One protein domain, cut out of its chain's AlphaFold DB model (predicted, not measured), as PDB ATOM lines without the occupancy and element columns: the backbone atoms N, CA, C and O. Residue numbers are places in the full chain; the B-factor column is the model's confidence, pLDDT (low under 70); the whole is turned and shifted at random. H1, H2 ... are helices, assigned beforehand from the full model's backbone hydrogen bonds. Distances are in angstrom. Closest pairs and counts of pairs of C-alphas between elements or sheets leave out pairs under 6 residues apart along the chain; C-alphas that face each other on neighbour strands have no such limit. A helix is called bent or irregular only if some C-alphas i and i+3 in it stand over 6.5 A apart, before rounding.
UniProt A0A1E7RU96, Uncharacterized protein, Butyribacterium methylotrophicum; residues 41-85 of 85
ATOM      1  N   TYR A  41      26.476 -40.227  22.480       96.00
ATOM      2  CA  TYR A  41      25.622 -41.204  21.804       96.00
ATOM      3  C   TYR A  41      25.917 -41.236  20.298       96.00
ATOM      4  O   TYR A  41      26.185 -42.299  19.734       96.00
ATOM      5  N   THR A  42      25.940 -40.069  19.659       91.12
ATOM      6  CA  THR A  42      26.163 -39.964  18.211       91.12
ATOM      7  C   THR A  42      27.605 -40.311  17.834       91.12
ATOM      8  O   THR A  42      27.829 -41.160  16.973       91.12
ATOM      9  N   GLU A  43      28.585 -39.732  18.533       91.62
ATOM     10  CA  GLU A  43      30.004 -39.823  18.152       91.62
ATOM     11  C   GLU A  43      30.704 -41.106  18.626       91.62
ATOM     12  O   GLU A  43      31.624 -41.600  17.973       91.62
ATOM     13  N   VAL A  44      30.282 -41.677  19.759       95.69
ATOM     14  CA  VAL A  44      30.929 -42.854  20.365       95.69
ATOM     15  C   VAL A  44      30.054 -44.090  20.226       95.69
ATOM     16  O   VAL A  44      30.507 -45.111  19.702       95.69
ATOM     17  N   PHE A  45      28.803 -44.032  20.690       96.81
ATOM     18  CA  PHE A  45      27.953 -45.223  20.742       96.81
ATOM     19  C   PHE A  45      27.595 -45.738  19.343       96.81
ATOM     20  O   PHE A  45      27.827 -46.917  19.068       96.81
ATOM     21  N   ILE A  46      27.106 -44.882  18.434       95.44
ATOM     22  CA  ILE A  46      26.743 -45.303  17.065       95.44
ATOM     23  C   ILE A  46      27.964 -45.856  16.313       95.44
ATOM     24  O   ILE A  46      27.868 -46.905  15.674       95.44
ATOM     25  N   HIS A  47      29.125 -45.206  16.426       95.00
ATOM     26  CA  HIS A  47      30.356 -45.671  15.775       95.00
ATOM     27  C   HIS A  47      30.811 -47.040  16.291       95.00
ATOM     28  O   HIS A  47      31.192 -47.922  15.518       95.00
ATOM     29  N   ASN A  48      30.722 -47.256  17.604       97.56
ATOM     30  CA  ASN A  48      31.016 -48.557  18.193       97.56
ATOM     31  C   ASN A  48      29.994 -49.613  17.759       97.56
ATOM     32  O   ASN A  48      30.394 -50.727  17.427       97.56
ATOM     33  N   MET A  49      28.708 -49.274  17.669       97.44
ATOM     34  CA  MET A  49      27.680 -50.177  17.138       97.44
ATOM     35  C   MET A  49      27.964 -50.582  15.688       97.44
ATOM     36  O   MET A  49      27.838 -51.756  15.346       97.44
ATOM     37  N   GLU A  50      28.420 -49.647  14.850       95.75
ATOM     38  CA  GLU A  50      28.836 -49.943  13.477       95.75
ATOM     39  C   GLU A  50      29.997 -50.953  13.437       95.75
ATOM     40  O   GLU A  50      30.045 -51.840  12.583       95.75
ATOM     41  N   ARG A  51      30.944 -50.845  14.379       96.19
ATOM     42  CA  ARG A  51      32.085 -51.767  14.509       96.19
ATOM     43  C   ARG A  51      31.679 -53.146  15.010       96.19
ATOM     44  O   ARG A  51      32.191 -54.135  14.498       96.19
ATOM     45  N   LEU A  52      30.791 -53.190  15.997       98.12
ATOM     46  CA  LEU A  52      30.446 -54.404  16.730       98.12
ATOM     47  C   LEU A  52      29.370 -55.249  16.037       98.12
ATOM     48  O   LEU A  52      29.333 -56.454  16.264       98.12
ATOM     49  N   SER A  53      28.518 -54.656  15.194       98.12
ATOM     50  CA  SER A  53      27.445 -55.375  14.495       98.12
ATOM     51  C   SER A  53      27.499 -55.153  12.977       98.12
ATOM     52  O   SER A  53      27.241 -54.043  12.495       98.12
ATOM     53  N   PRO A  54      27.774 -56.213  12.193       97.69
ATOM     54  CA  PRO A  54      27.660 -56.178  10.735       97.69
ATOM     55  C   PRO A  54      26.258 -55.785  10.249       97.69
ATOM     56  O   PRO A  54      26.120 -55.050   9.270       97.69
ATOM     57  N   GLU A  55      25.211 -56.225  10.945       98.12
ATOM     58  CA  GLU A  55      23.816 -55.924  10.618       98.12
ATOM     59  C   GLU A  55      23.513 -54.442  10.835       98.12
ATOM     60  O   GLU A  55      22.897 -53.800   9.978       98.12
ATOM     61  N   TYR A  56      23.988 -53.876  11.951       97.81
ATOM     62  CA  TYR A  56      23.834 -52.454  12.244       97.81
ATOM     63  C   TYR A  56      24.601 -51.595  11.239       97.81
ATOM     64  O   TYR A  56      24.069 -50.601  10.749       97.81
ATOM     65  N   ARG A  57      25.810 -52.010  10.843       97.88
ATOM     66  CA  ARG A  57      26.559 -51.355   9.762       97.88
ATOM     67  C   ARG A  57      25.793 -51.362   8.442       97.88
ATOM     68  O   ARG A  57      25.687 -50.327   7.790       97.88
ATOM     69  N   ALA A  58      25.232 -52.506   8.054       98.19
ATOM     70  CA  ALA A  58      24.445 -52.623   6.828       98.19
ATOM     71  C   ALA A  58      23.152 -51.791   6.885       98.19
ATOM     72  O   ALA A  58      22.696 -51.259   5.871       98.19
ATOM     73  N   TYR A  59      22.536 -51.670   8.060       97.62
ATOM     74  CA  TYR A  59      21.431 -50.743   8.292       97.62
ATOM     75  C   TYR A  59      21.875 -49.282   8.142       97.62
ATOM     76  O   TYR A  59      21.268 -48.541   7.369       97.62
ATOM     77  N   LEU A  60      22.964 -48.886   8.804       96.31
ATOM     78  CA  LEU A  60      23.469 -47.518   8.784       96.31
ATOM     79  C   LEU A  60      23.883 -47.076   7.374       96.31
ATOM     80  O   LEU A  60      23.621 -45.942   6.988       96.31
ATOM     81  N   ALA A  61      24.465 -47.973   6.573       96.88
ATOM     82  CA  ALA A  61      24.781 -47.707   5.171       96.88
ATOM     83  C   ALA A  61      23.526 -47.392   4.336       96.88
ATOM     84  O   ALA A  61      23.514 -46.419   3.585       96.88
ATOM     85  N   ARG A  62      22.444 -48.167   4.507       97.94
ATOM     86  CA  ARG A  62      21.159 -47.906   3.833       97.94
ATOM     87  C   ARG A  62      20.530 -46.594   4.294       97.94
ATOM     88  O   ARG A  62      19.953 -45.881   3.479       97.94
ATOM     89  N   LEU A  63      20.658 -46.271   5.580       95.56
ATOM     90  CA  LEU A  63      20.153 -45.018   6.133       95.56
ATOM     91  C   LEU A  63      20.904 -43.806   5.561       95.56
ATOM     92  O   LEU A  63      20.259 -42.857   5.134       95.56
ATOM     93  N   LYS A  64      22.242 -43.867   5.481       94.50
ATOM     94  CA  LYS A  64      23.077 -42.818   4.864       94.50
ATOM     95  C   LYS A  64      22.730 -42.600   3.387       94.50
ATOM     96  O   LYS A  64      22.668 -41.464   2.933       94.50
ATOM     97  N   GLU A  65      22.461 -43.675   2.647       96.88
ATOM     98  CA  GLU A  65      22.013 -43.576   1.253       96.88
ATOM     99  C   GLU A  65      20.634 -42.907   1.136       96.88
ATOM    100  O   GLU A  65      20.435 -42.028   0.301       96.88
ATOM    101  N   ALA A  66      19.685 -43.280   1.999       94.06
ATOM    102  CA  ALA A  66      18.367 -42.653   2.025       94.06
ATOM    103  C   ALA A  66      18.445 -41.158   2.384       94.06
ATOM    104  O   ALA A  66      17.754 -40.351   1.763       94.06
ATOM    105  N   ASP A  67      19.300 -40.792   3.341       93.12
ATOM    106  CA  ASP A  67      19.535 -39.404   3.748       93.12
ATOM    107  C   ASP A  67      20.143 -38.566   2.613       93.12
ATOM    108  O   ASP A  67      19.671 -37.458   2.334       93.12
ATOM    109  N   ARG A  68      21.104 -39.134   1.869       94.31
ATOM    110  CA  ARG A  68      21.653 -38.512   0.657       94.31
ATOM    111  C   ARG A  68      20.556 -38.240  -0.372       94.31
ATOM    112  O   ARG A  68      20.407 -37.106  -0.819       94.31
ATOM    113  N   LEU A  69      19.758 -39.254  -0.713       93.44
ATOM    114  CA  LEU A  69      18.675 -39.122  -1.697       93.44
ATOM    115  C   LEU A  69      17.586 -38.134  -1.253       93.44
ATOM    116  O   LEU A  69      16.990 -37.455  -2.091       93.44
ATOM    117  N   LEU A  70      17.297 -38.064   0.051       91.25
ATOM    118  CA  LEU A  70      16.361 -37.094   0.612       91.25
ATOM    119  C   LEU A  70      16.904 -35.673   0.452       91.25
ATOM    120  O   LEU A  70      16.186 -34.805  -0.033       91.25
ATOM    121  N   THR A  71      18.168 -35.458   0.811       91.56
ATOM    122  CA  THR A  71      18.829 -34.151   0.751       91.56
ATOM    123  C   THR A  71      19.000 -33.651  -0.684       91.56
ATOM    124  O   THR A  71      18.745 -32.480  -0.955       91.56
ATOM    125  N   GLU A  72      19.340 -34.533  -1.628       91.88
ATOM    126  CA  GLU A  72      19.417 -34.196  -3.057       91.88
ATOM    127  C   GLU A  72      18.075 -33.696  -3.612       91.88
ATOM    128  O   GLU A  72      18.037 -32.790  -4.444       91.88
ATOM    129  N   LYS A  73      16.962 -34.280  -3.154       91.06
ATOM    130  CA  LYS A  73      15.611 -33.926  -3.620       91.06
ATOM    131  C   LYS A  73      14.982 -32.773  -2.843       91.06
ATOM    132  O   LYS A  73      14.158 -32.052  -3.399       91.06
ATOM    133  N   PHE A  74      15.345 -32.620  -1.574       91.75
ATOM    134  CA  PHE A  74      14.804 -31.624  -0.654       91.75
ATOM    135  C   PHE A  74      15.947 -30.975   0.135       91.75
ATOM    136  O   PHE A  74      16.149 -31.304   1.309       91.75
ATOM    137  N   PRO A  75      16.692 -30.030  -0.463       88.81
ATOM    138  CA  PRO A  75      17.804 -29.357   0.210       88.81
ATOM    139  C   PRO A  75      17.393 -28.678   1.527       88.81
ATOM    140  O   PRO A  75      18.196 -28.519   2.448       88.81
ATOM    141  N   GLU A  76      16.116 -28.305   1.673       86.12
ATOM    142  CA  GLU A  76      15.593 -27.730   2.909       86.12
ATOM    143  C   GLU A  76      15.605 -28.702   4.095       86.12
ATOM    144  O   GLU A  76      15.559 -28.224   5.236       86.12
ATOM    145  N   ALA A  77      15.646 -30.015   3.840       87.56
ATOM    146  CA  ALA A  77      15.759 -31.055   4.859       87.56
ATOM    147  C   ALA A  77      17.119 -30.993   5.564       87.56
ATOM    148  O   ALA A  77      17.178 -31.072   6.788       87.56
ATOM    149  N   GLU A  78      18.190 -30.722   4.820       84.12
ATOM    150  CA  GLU A  78      19.543 -30.584   5.368       84.12
ATOM    151  C   GLU A  78      19.639 -29.393   6.341       84.12
ATOM    152  O   GLU A  78      20.415 -29.395   7.293       84.12
ATOM    153  N   ALA A  79      18.821 -28.358   6.130       80.25
ATOM    154  CA  ALA A  79      18.785 -27.170   6.978       80.25
ATOM    155  C   ALA A  79      17.969 -27.343   8.274       80.25
ATOM    156  O   ALA A  79      18.001 -26.449   9.116       80.25
ATOM    157  N   LEU A  80      17.218 -28.439   8.455       79.62
ATOM    158  CA  LEU A  80      16.416 -28.638   9.672       79.62
ATOM    159  C   LEU A  80      17.265 -28.853  10.923       79.62
ATOM    160  O   LEU A  80      16.836 -28.458  12.004       79.62
ATOM    161  N   TYR A  81      18.432 -29.483  10.778       69.94
ATOM    162  CA  TYR A  81      19.233 -29.936  11.919       69.94
ATOM    163  C   TYR A  81      20.711 -29.527  11.855       69.94
ATOM    164  O   TYR A  81      21.424 -29.708  12.833       69.94
ATOM    165  N   ARG A  82      21.174 -28.917  10.753       64.00
ATOM    166  CA  ARG A  82      22.568 -28.457  10.615       64.00
ATOM    167  C   ARG A  82      22.911 -27.229  11.472       64.00
ATOM    168  O   ARG A  82      24.073 -27.015  11.766       64.00
ATOM    169  N   GLY A  83      21.929 -26.411  11.856       51.56
ATOM    170  CA  GLY A  83      22.159 -25.157  12.596       51.56
ATOM    171  C   GLY A  83      22.399 -25.302  14.105       51.56
ATOM    172  O   GLY A  83      22.585 -24.290  14.770       51.56
ATOM    173  N   GLU A  84      22.353 -26.523  14.644       47.19
ATOM    174  CA  GLU A  84      22.446 -26.810  16.088       47.19
ATOM    175  C   GLU A  84      23.523 -27.871  16.419       47.19
ATOM    176  O   GLU A  84      23.569 -28.349  17.552       47.19
ATOM    177  N   MET A  85      24.362 -28.253  15.440       41.81
ATOM    178  CA  MET A  85      25.540 -29.119  15.633       41.81
ATOM    179  C   MET A  85      26.826 -28.301  15.658       41.81
ATOM    180  O   MET A  85      27.000 -27.469  14.739       41.81
TER     181      MET A  85
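What this domain is: This is residues 41 to 85 of the 85 residues of an uncharacterized protein of Butyribacterium methylotrophicum (UniProt A0A1E7RU96). The model is a flat, open U: the long helix H2 makes the base, H1 makes a corner with it at one end and slants away as one arm, and the small helix H3 with the tail of residues 80 to 85 makes the other arm. The middle between the two arms is empty, and residues 80 to 85 stand free. The printed part has 45 residues with three named helices, in the order H1, H2, H3, and no named strand; the class is all helix. The whole is loose, with a radius of gyration of the C-alphas of 12.6 A and spans of 33 by 22 by 7 A.

How they stand to each other: H2, residues 54 to 73, and H1, residues 41 to 52, touch only at the corner by their tight link; H1 touches H2 with residues 49 to 51 alone, and H2 touches H1 with residues 56 to 60 alone. Their closest C-alphas, those of Glu 50 and Arg 57, are 4.6 A apart. The two helices run opposite ways at a steep tilt of 51 degrees. H2 and H3, residues 75 to 78, only just touch, with 3 pairs of C-alphas within 8 A, and only at the corner by their tight link; H2 takes part with residues 70 to 71 alone. The closest C-alphas there, those of Thr 71 and Glu 78, are 5.9 A apart. H1 and H3 are apart. Every O i to N i+4 pair of H2 is within hydrogen-bond range, 6 of 8 are in H1, and H3 is too short for such a pair.

Where its parts are: H2 is 29.1 A long from C-alpha 54 at (27.660, -56.178, 10.735) to C-alpha 73 at (15.611, -33.926, -3.620). H1 begins at C-alpha 41, (25.622, -41.204, 21.804), and is 14.9 A long; it is neither bent nor irregular, but only just: C-alphas 43 and 46 are 6.5 A apart. H3 measures 5.6 A.

The domain as a whole: The two C-alphas farthest apart, those of Leu 52 and Glu 76, are 33.5 A apart. The printed part has no cut. The mean pLDDT of the printed part is 89.4, and residues 81 to 85 are under 70.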